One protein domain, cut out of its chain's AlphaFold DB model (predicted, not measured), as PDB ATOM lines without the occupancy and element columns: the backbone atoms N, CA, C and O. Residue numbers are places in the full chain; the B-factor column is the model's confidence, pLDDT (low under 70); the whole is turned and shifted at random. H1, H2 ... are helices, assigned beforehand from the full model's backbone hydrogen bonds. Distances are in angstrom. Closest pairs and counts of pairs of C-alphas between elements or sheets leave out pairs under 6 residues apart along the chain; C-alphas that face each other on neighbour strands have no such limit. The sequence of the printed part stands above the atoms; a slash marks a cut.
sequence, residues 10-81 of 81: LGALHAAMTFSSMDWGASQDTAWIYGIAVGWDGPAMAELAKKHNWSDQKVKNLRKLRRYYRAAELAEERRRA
ATOM      1  N   LEU A  10      23.397 -24.227   0.350       91.56
ATOM      2  CA  LEU A  10      23.175 -25.176  -0.742       91.56
ATOM      3  C   LEU A  10      21.787 -25.807  -0.635       91.56
ATOM      4  O   LEU A  10      21.030 -25.774  -1.605       91.56
ATOM      5  N   GLY A  11      21.404 -26.269   0.556       89.06
ATOM      6  CA  GLY A  11      20.051 -26.764   0.809       89.06
ATOM      7  C   GLY A  11      18.977 -25.689   0.604       89.06
ATOM      8  O   GLY A  11      17.929 -25.969   0.018       89.06
ATOM      9  N   ALA A  12      19.236 -24.440   1.012       89.75
ATOM     10  CA  ALA A  12      18.316 -23.326   0.773       89.75
ATOM     11  C   ALA A  12      18.149 -23.024  -0.725       89.75
ATOM     12  O   ALA A  12      17.023 -22.823  -1.177       89.75
ATOM     13  N   LEU A  13      19.241 -23.036  -1.501       92.31
ATOM     14  CA  LEU A  13      19.181 -22.835  -2.951       92.31
ATOM     15  C   LEU A  13      18.419 -23.970  -3.642       92.31
ATOM     16  O   LEU A  13      17.533 -23.702  -4.453       92.31
ATOM     17  N   HIS A  14      18.711 -25.224  -3.289       93.19
ATOM     18  CA  HIS A  14      17.993 -26.385  -3.810       93.19
ATOM     19  C   HIS A  14      16.487 -26.261  -3.570       93.19
ATOM     20  O   HIS A  14      15.695 -26.406  -4.504       93.19
ATOM     21  N   ALA A  15      16.087 -25.962  -2.331       92.19
ATOM     22  CA  ALA A  15      14.686 -25.803  -1.962       92.19
ATOM     23  C   ALA A  15      14.033 -24.642  -2.723       92.19
ATOM     24  O   ALA A  15      12.980 -24.828  -3.330       92.19
ATOM     25  N   ALA A  16      14.677 -23.471  -2.761       93.25
ATOM     26  CA  ALA A  16      14.159 -22.303  -3.468       93.25
ATOM     27  C   ALA A  16      13.936 -22.579  -4.961       93.25
ATOM     28  O   ALA A  16      12.923 -22.166  -5.519       93.25
ATOM     29  N   MET A  17      14.852 -23.302  -5.608       95.06
ATOM     30  CA  MET A  17      14.718 -23.659  -7.020       95.06
ATOM     31  C   MET A  17      13.645 -24.725  -7.255       95.06
ATOM     32  O   MET A  17      12.870 -24.590  -8.199       95.06
ATOM     33  N   THR A  18      13.573 -25.744  -6.393       93.69
ATOM     34  CA  THR A  18      12.614 -26.860  -6.501       93.69
ATOM     35  C   THR A  18      11.172 -26.409  -6.279       93.69
ATOM     36  O   THR A  18      10.270 -26.867  -6.971       93.69
ATOM     37  N   PHE A  19      10.947 -25.499  -5.328       93.69
ATOM     38  CA  PHE A  19       9.616 -24.970  -5.009       93.69
ATOM     39  C   PHE A  19       9.257 -23.702  -5.798       93.69
ATOM     40  O   PHE A  19       8.200 -23.114  -5.572       93.69
ATOM     41  N   SER A  20      10.121 -23.263  -6.716       94.19
ATOM     42  CA  SER A  20       9.830 -22.138  -7.601       94.19
ATOM     43  C   SER A  20       8.791 -22.526  -8.653       94.19
ATOM     44  O   SER A  20       8.853 -23.607  -9.232       94.19
ATOM     45  N   SER A  21       7.875 -21.608  -8.967       94.56
ATOM     46  CA  SER A  21       6.941 -21.742 -10.093       94.56
ATOM     47  C   SER A  21       7.568 -21.389 -11.447       94.56
ATOM     48  O   SER A  21       6.885 -21.423 -12.470       94.56
ATOM     49  N   MET A  22       8.838 -20.975 -11.469       95.31
ATOM     50  CA  MET A  22       9.555 -20.644 -12.697       95.31
ATOM     51  C   MET A  22       9.761 -21.902 -13.547       95.31
ATOM     52  O   MET A  22      10.300 -22.897 -13.066       95.31
ATOM     53  N   ASP A  23       9.423 -21.833 -14.837       95.19
ATOM     54  CA  ASP A  23       9.864 -22.847 -15.797       95.19
ATOM     55  C   ASP A  23      11.364 -22.676 -16.068       95.19
ATOM     56  O   ASP A  23      11.803 -21.947 -16.963       95.19
ATOM     57  N   TRP A  24      12.173 -23.366 -15.269       96.69
ATOM     58  CA  TRP A  24      13.623 -23.375 -15.413       96.69
ATOM     59  C   TRP A  24      14.087 -23.937 -16.760       96.69
ATOM     60  O   TRP A  24      15.194 -23.628 -17.185       96.69
ATOM     61  N   GLY A  25      13.266 -24.732 -17.450       96.81
ATOM     62  CA  GLY A  25      13.566 -25.277 -18.771       96.81
ATOM     63  C   GLY A  25      13.254 -24.315 -19.924       96.81
ATOM     64  O   GLY A  25      13.603 -24.609 -21.077       96.81
ATOM     65  N   ALA A  26      12.598 -23.180 -19.654       96.81
ATOM     66  CA  ALA A  26      12.160 -22.222 -20.667       96.81
ATOM     67  C   ALA A  26      13.336 -21.593 -21.425       96.81
ATOM     68  O   ALA A  26      13.337 -21.603 -22.657       96.81
ATOM     69  N   SER A  27      14.343 -21.110 -20.693       96.69
ATOM     70  CA  SER A  27      15.531 -20.440 -21.228       96.69
ATOM     71  C   SER A  27      16.778 -21.300 -21.054       96.69
ATOM     72  O   SER A  27      16.943 -21.994 -20.050       96.69
ATOM     73  N   GLN A  28      17.698 -21.209 -22.014       93.62
ATOM     74  CA  GLN A  28      19.005 -21.841 -21.900       93.62
ATOM     75  C   GLN A  28      19.760 -21.352 -20.656       93.62
ATOM     76  O   GLN A  28      20.435 -22.164 -20.025       93.62
ATOM     77  N   ASP A  29      19.638 -20.065 -20.310       92.81
ATOM     78  CA  ASP A  29      20.407 -19.410 -19.241       92.81
ATOM     79  C   ASP A  29      20.012 -19.880 -17.842       92.81
ATOM     80  O   ASP A  29      20.838 -19.870 -16.932       92.81
ATOM     81  N   THR A  30      18.775 -20.339 -17.670       96.31
ATOM     82  CA  THR A  30      18.257 -20.860 -16.400       96.31
ATOM     83  C   THR A  30      18.316 -22.386 -16.350       96.31
ATOM     84  O   THR A  30      18.606 -22.960 -15.296       96.31
ATOM     85  N   ALA A  31      18.146 -23.059 -17.492       97.38
ATOM     86  CA  ALA A  31      18.076 -24.516 -17.557       97.38
ATOM     87  C   ALA A  31      19.366 -25.205 -17.105       97.38
ATOM     88  O   ALA A  31      19.320 -26.252 -16.452       97.38
ATOM     89  N   TRP A  32      20.535 -24.637 -17.414       96.06
ATOM     90  CA  TRP A  32      21.802 -25.230 -16.975       96.06
ATOM     91  C   TRP A  32      22.001 -25.113 -15.456       96.06
ATOM     92  O   TRP A  32      22.552 -26.033 -14.855       96.06
ATOM     93  N   ILE A  33      21.514 -24.029 -14.838       96.88
ATOM     94  CA  ILE A  33      21.611 -23.787 -13.390       96.88
ATOM     95  C   ILE A  33      20.778 -24.833 -12.652       96.88
ATOM     96  O   ILE A  33      21.285 -25.525 -11.767       96.88
ATOM     97  N   TYR A  34      19.524 -25.019 -13.076       97.31
ATOM     98  CA  TYR A  34      18.643 -26.038 -12.506       97.31
ATOM     99  C   TYR A  34      19.215 -27.446 -12.674       97.31
ATOM    100  O   TYR A  34      19.187 -28.243 -11.738       97.31
ATOM    101  N   GLY A  35      19.837 -27.728 -13.823       96.56
ATOM    102  CA  GLY A  35      20.513 -29.000 -14.071       96.56
ATOM    103  C   GLY A  35      21.656 -29.313 -13.094       96.56
ATOM    104  O   GLY A  35      21.959 -30.488 -12.884       96.56
ATOM    105  N   ILE A  36      22.278 -28.299 -12.483       96.75
ATOM    106  CA  ILE A  36      23.336 -28.468 -11.474       96.75
ATOM    107  C   ILE A  36      22.754 -28.553 -10.063       96.75
ATOM    108  O   ILE A  36      23.164 -29.428  -9.300       96.75
ATOM    109  N   ALA A  37      21.840 -27.649  -9.710       95.69
ATOM    110  CA  ALA A  37      21.337 -27.539  -8.344       95.69
ATOM    111  C   ALA A  37      20.339 -28.657  -8.000       95.69
ATOM    112  O   ALA A  37      20.493 -29.338  -6.990       95.69
ATOM    113  N   VAL A  38      19.365 -28.897  -8.881       95.44
ATOM    114  CA  VAL A  38      18.277 -29.862  -8.658       95.44
ATOM    115  C   VAL A  38      18.494 -31.115  -9.509       95.44
ATOM    116  O   VAL A  38      18.595 -32.226  -8.981       95.44
ATOM    117  N   GLY A  39      18.720 -30.921 -10.809       94.88
ATOM    118  CA  GLY A  39      18.910 -31.979 -11.799       94.88
ATOM    119  C   GLY A  39      17.731 -32.112 -12.763       94.88
ATOM    120  O   GLY A  39      16.589 -31.830 -12.419       94.88
ATOM    121  N   TRP A  40      18.027 -32.550 -13.990       95.06
ATOM    122  CA  TRP A  40      17.019 -32.952 -14.973       95.06
ATOM    123  C   TRP A  40      16.991 -34.476 -15.054       95.06
ATOM    124  O   TRP A  40      17.920 -35.084 -15.599       95.06
ATOM    125  N   ASP A  41      15.948 -35.079 -14.491       86.12
ATOM    126  CA  ASP A  41      15.794 -36.531 -14.427       86.12
ATOM    127  C   ASP A  41      15.129 -37.105 -15.683       86.12
ATOM    128  O   ASP A  41      14.435 -36.416 -16.435       86.12
ATOM    129  N   GLY A  42      15.359 -38.399 -15.922       86.44
ATOM    130  CA  GLY A  42      14.742 -39.130 -17.026       86.44
ATOM    131  C   GLY A  42      14.981 -38.476 -18.402       86.44
ATOM    132  O   GLY A  42      16.123 -38.117 -18.715       86.44
ATOM    133  N   PRO A  43      13.940 -38.338 -19.249       92.75
ATOM    134  CA  PRO A  43      14.076 -37.801 -20.603       92.75
ATOM    135  C   PRO A  43      14.321 -36.284 -20.643       92.75
ATOM    136  O   PRO A  43      14.819 -35.788 -21.654       92.75
ATOM    137  N   ALA A  44      14.059 -35.551 -19.552       95.25
ATOM    138  CA  ALA A  44      14.094 -34.086 -19.537       95.25
ATOM    139  C   ALA A  44      15.460 -33.514 -19.948       95.25
ATOM    140  O   ALA A  44      15.536 -32.536 -20.688       95.25
ATOM    141  N   MET A  45      16.561 -34.154 -19.533       95.19
ATOM    142  CA  MET A  45      17.908 -33.729 -19.937       95.19
ATOM    143  C   MET A  45      18.114 -33.830 -21.457       95.19
ATOM    144  O   MET A  45      18.747 -32.959 -22.047       95.19
ATOM    145  N   ALA A  46      17.600 -34.888 -22.090       95.12
ATOM    146  CA  ALA A  46      17.731 -35.082 -23.532       95.12
ATOM    147  C   ALA A  46      16.848 -34.093 -24.308       95.12
ATOM    148  O   ALA A  46      17.293 -33.506 -25.293       95.12
ATOM    149  N   GLU A  47      15.628 -33.853 -23.829       97.19
ATOM    150  CA  GLU A  47      14.711 -32.871 -24.413       97.19
ATOM    151  C   GLU A  47      15.270 -31.448 -24.332       97.19
ATOM    152  O   GLU A  47      15.271 -30.731 -25.331       97.19
ATOM    153  N   LEU A  48      15.820 -31.054 -23.180       97.56
ATOM    154  CA  LEU A  48      16.454 -29.748 -23.003       97.56
ATOM    155  C   LEU A  48      17.729 -29.604 -23.824       97.56
ATOM    156  O   LEU A  48      17.966 -28.536 -24.386       97.56
ATOM    157  N   ALA A  49      18.527 -30.668 -23.935       97.00
ATOM    158  CA  ALA A  49      19.697 -30.654 -24.796       97.00
ATOM    159  C   ALA A  49      19.306 -30.412 -26.259       97.00
ATOM    160  O   ALA A  49      19.923 -29.584 -26.921       97.00
ATOM    161  N   LYS A  50      18.234 -31.053 -26.741       97.75
ATOM    162  CA  LYS A  50      17.697 -30.804 -28.084       97.75
ATOM    163  C   LYS A  50      17.133 -29.387 -28.220       97.75
ATOM    164  O   LYS A  50      17.470 -28.695 -29.176       97.75
ATOM    165  N   LYS A  51      16.303 -28.945 -27.268       97.88
ATOM    166  CA  LYS A  51      15.653 -27.622 -27.267       97.88
ATOM    167  C   LYS A  51      16.669 -26.480 -27.314       97.88
ATOM    168  O   LYS A  51      16.484 -25.532 -28.065       97.88
ATOM    169  N   HIS A  52      17.737 -26.590 -26.527       97.75
ATOM    170  CA  HIS A  52      18.752 -25.545 -26.353       97.75
ATOM    171  C   HIS A  52      20.057 -25.837 -27.102       97.75
ATOM    172  O   HIS A  52      21.087 -25.232 -26.809       97.75
ATOM    173  N   ASN A  53      20.032 -26.791 -28.037       97.44
ATOM    174  CA  ASN A  53      21.179 -27.205 -28.847       97.44
ATOM    175  C   ASN A  53      22.462 -27.456 -28.020       97.44
ATOM    176  O   ASN A  53      23.555 -26.988 -28.348       97.44
ATOM    177  N   TRP A  54      22.335 -28.152 -26.888       97.00
ATOM    178  CA  TRP A  54      23.485 -28.519 -26.068       97.00
ATOM    179  C   TRP A  54      24.240 -29.675 -26.704       97.00
ATOM    180  O   TRP A  54      23.671 -30.721 -27.003       97.00
ATOM    181  N   SER A  55      25.555 -29.513 -26.818       97.38
ATOM    182  CA  SER A  55      26.434 -30.606 -27.213       97.38
ATOM    183  C   SER A  55      26.471 -31.711 -26.156       97.38
ATOM    184  O   SER A  55      26.310 -31.459 -24.954       97.38
ATOM    185  N   ASP A  56      26.811 -32.927 -26.580       97.31
ATOM    186  CA  ASP A  56      27.038 -34.058 -25.673       97.31
ATOM    187  C   ASP A  56      28.079 -33.729 -24.597       97.31
ATOM    188  O   ASP A  56      27.943 -34.113 -23.433       97.31
ATOM    189  N   GLN A  57      29.101 -32.948 -24.959       97.94
ATOM    190  CA  GLN A  57      30.115 -32.488 -24.017       97.94
ATOM    191  C   GLN A  57      29.524 -31.559 -22.946       97.94
ATOM    192  O   GLN A  57      29.880 -31.682 -21.770       97.94
ATOM    193  N   LYS A  58      28.597 -30.662 -23.311       95.88
ATOM    194  CA  LYS A  58      27.879 -29.820 -22.344       95.88
ATOM    195  C   LYS A  58      27.022 -30.678 -21.416       95.88
ATOM    196  O   LYS A  58      27.134 -30.525 -20.202       95.88
ATOM    197  N   VAL A  59      26.260 -31.634 -21.946       96.25
ATOM    198  CA  VAL A  59      25.453 -32.563 -21.132       96.25
ATOM    199  C   VAL A  59      26.335 -33.365 -20.166       96.25
ATOM    200  O   VAL A  59      26.033 -33.462 -18.974       96.25
ATOM    201  N   LYS A  60      27.470 -33.892 -20.639       96.31
ATOM    202  CA  LYS A  60      28.455 -34.607 -19.811       96.31
ATOM    203  C   LYS A  60      29.004 -33.723 -18.689       96.31
ATOM    204  O   LYS A  60      29.108 -34.178 -17.546       96.31
ATOM    205  N   ASN A  61      29.316 -32.464 -18.991       97.00
ATOM    206  CA  ASN A  61      29.782 -31.494 -18.004       97.00
ATOM    207  C   ASN A  61      28.699 -31.173 -16.970       97.00
ATOM    208  O   ASN A  61      28.996 -31.199 -15.778       97.00
ATOM    209  N   LEU A  62      27.447 -30.962 -17.382       96.19
ATOM    210  CA  LEU A  62      26.334 -30.715 -16.458       96.19
ATOM    211  C   LEU A  62      26.114 -31.896 -15.507       96.19
ATOM    212  O   LEU A  62      26.017 -31.699 -14.298       96.19
ATOM    213  N   ARG A  63      26.160 -33.137 -16.012       95.56
ATOM    214  CA  ARG A  63      26.098 -34.342 -15.162       95.56
ATOM    215  C   ARG A  63      27.252 -34.395 -14.156       95.56
ATOM    216  O   ARG A  63      27.052 -34.784 -13.007       95.56
ATOM    217  N   LYS A  64      28.465 -34.005 -14.565       97.06
ATOM    218  CA  LYS A  64      29.632 -33.935 -13.671       97.06
ATOM    219  C   LYS A  64      29.439 -32.869 -12.586       97.06
ATOM    220  O   LYS A  64      29.658 -33.172 -11.417       97.06
ATOM    221  N   LEU A  65      28.992 -31.674 -12.963       97.44
ATOM    222  CA  LEU A  65      28.730 -30.568 -12.042       97.44
ATOM    223  C   LEU A  65      27.620 -30.911 -11.046       97.44
ATOM    224  O   LEU A  65      27.810 -30.686  -9.856       97.44
ATOM    225  N   ARG A  66      26.529 -31.553 -11.486       95.81
ATOM    226  CA  ARG A  66      25.470 -32.042 -10.588       95.81
ATOM    227  C   ARG A  66      26.016 -32.987  -9.524       95.81
ATOM    228  O   ARG A  66      25.689 -32.840  -8.352       95.81
ATOM    229  N   ARG A  67      26.876 -33.940  -9.907       96.38
ATOM    230  CA  ARG A  67      27.507 -34.858  -8.941       96.38
ATOM    231  C   ARG A  67      28.349 -34.114  -7.906       96.38
ATOM    232  O   ARG A  67      28.283 -34.454  -6.732       96.38
ATOM    233  N   TYR A  68      29.120 -33.111  -8.326       97.06
ATOM    234  CA  TYR A  68      29.923 -32.305  -7.402       97.06
ATOM    235  C   TYR A  68      29.063 -31.442  -6.484       97.06
ATOM    236  O   TYR A  68      29.312 -31.420  -5.283       97.06
ATOM    237  N   TYR A  69      28.024 -30.807  -7.025       95.94
ATOM    238  CA  TYR A  69      27.070 -30.038  -6.236       95.94
ATOM    239  C   TYR A  69      26.385 -30.923  -5.190       95.94
ATOM    240  O   TYR A  69      26.401 -30.598  -4.009       95.94
ATOM    241  N   ARG A  70      25.897 -32.105  -5.588       94.44
ATOM    242  CA  ARG A  70      25.255 -33.044  -4.660       94.44
ATOM    243  C   ARG A  70      26.203 -33.545  -3.573       94.44
ATOM    244  O   ARG A  70      25.795 -33.704  -2.429       94.44
ATOM    245  N   ALA A  71      27.462 -33.805  -3.917       95.25
ATOM    246  CA  ALA A  71      28.467 -34.187  -2.931       95.25
ATOM    247  C   ALA A  71      28.727 -33.057  -1.918       95.25
ATOM    248  O   ALA A  71      28.881 -33.340  -0.733       95.25
ATOM    249  N   ALA A  72      28.736 -31.799  -2.372       94.44
ATOM    250  CA  ALA A  72      28.868 -30.635  -1.502       94.44
ATOM    251  C   ALA A  72      27.646 -30.455  -0.585       94.44
ATOM    252  O   ALA A  72      27.840 -30.262   0.612       94.44
ATOM    253  N   GLU A  73      26.420 -30.608  -1.107       91.62
ATOM    254  CA  GLU A  73      25.179 -30.612  -0.306       91.62
ATOM    255  C   GLU A  73      25.261 -31.649   0.825       91.62
ATOM    256  O   GLU A  73      25.135 -31.316   1.999       91.62
ATOM    257  N   LEU A  74      25.571 -32.905   0.488       90.56
ATOM    258  CA  LEU A  74      25.650 -33.995   1.466       90.56
ATOM    259  C   LEU A  74      26.773 -33.795   2.492       90.56
ATOM    260  O   LEU A  74      26.637 -34.185   3.650       90.56
ATOM    261  N   ALA A  75      27.911 -33.234   2.076       91.06
ATOM    262  CA  ALA A  75      29.001 -32.920   2.992       91.06
ATOM    263  C   ALA A  75      28.578 -31.847   4.005       91.06
ATOM    264  O   ALA A  75      28.907 -31.965   5.185       91.06
ATOM    265  N   GLU A  76      27.831 -30.839   3.561       86.81
ATOM    266  CA  GLU A  76      27.327 -29.772   4.422       86.81
ATOM    267  C   GLU A  76      26.243 -30.275   5.382       86.81
ATOM    268  O   GLU A  76      26.299 -29.980   6.577       86.81
ATOM    269  N   GLU A  77      25.330 -31.125   4.906       84.88
ATOM    270  CA  GLU A  77      24.345 -31.813   5.748       84.88
ATOM    271  C   GLU A  77      25.020 -32.637   6.856       84.88
ATOM    272  O   GLU A  77      24.590 -32.592   8.007       84.88
ATOM    273  N   ARG A  78      26.099 -33.359   6.525       86.62
ATOM    274  CA  ARG A  78      26.859 -34.186   7.478       86.62
ATOM    275  C   ARG A  78      27.639 -33.376   8.503       86.62
ATOM    276  O   ARG A  78      27.715 -33.802   9.644       86.62
ATOM    277  N   ARG A  79      28.216 -32.230   8.129       84.06
ATOM    278  CA  ARG A  79      28.925 -31.349   9.083       84.06
ATOM    279  C   ARG A  79      28.012 -30.810  10.184       84.06
ATOM    280  O   ARG A  79      28.506 -30.344  11.203       84.06
ATOM    281  N   ARG A  80      26.703 -30.814   9.940       70.00
ATOM    282  CA  ARG A  80      25.679 -30.206  10.796       70.00
ATOM    283  C   ARG A  80      24.801 -31.224  11.522       70.00
ATOM    284  O   ARG A  80      23.938 -30.801  12.291       70.00
ATOM    285  N   ALA A  81      24.949 -32.509  11.204       71.06
ATOM    286  CA  ALA A  81      24.264 -33.619  11.862       71.06
ATOM    287  C   ALA A  81      25.015 -34.011  13.137       71.06
ATOM    288  O   ALA A  81      24.316 -34.289  14.136       71.06
TER     289      ALA A  81
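AT A GLANCE: This is residues 10 to 81 of the 81 residues of an uncharacterized protein of Pseudarthrobacter sp. BIM B-2242 (UniProt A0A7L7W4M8). One long helix, H4, makes the longest axis, and three short helices sit along one side of it: H2 packs on residues 62 to 70 of H4, with H3 nearer its start and H1 farther along. The printed part has 72 residues, 51 of them in four named helices, in the order H1, H2, H3, H4 along the chain, with no named strand; the class is all helix. The whole is compact, radius of gyration of the C-alphas 12.8 A, spanning 41 by 27 by 20 A.

IN THESE COORDINATES: H1, residues 10 to 18, begins at C-alpha 10 (23.175, -25.176, -0.742). H2 is residues 28 to 37 and H3 44 to 51. H4, residues 56 to 79, is 34.9 A long and ends at C-alpha 79 (28.925, -31.349, 9.083).

HOW THE PARTS SIT: H1 touches H2, closest C-alphas His 14 and Ala 37, 5.8 A. H2 touches H4 at a steep tilt of 40 degrees, the same way, closest C-alphas Ile 36 and Arg 66, 4.3 A. H1 and H3 are apart. Every O i to N i+4 pair is within hydrogen-bond range in H1, H3 and H4; in H2, 4 of 6.

THE WHOLE: The printed part has no cut, no link is long, and no printed residue is under pLDDT 70.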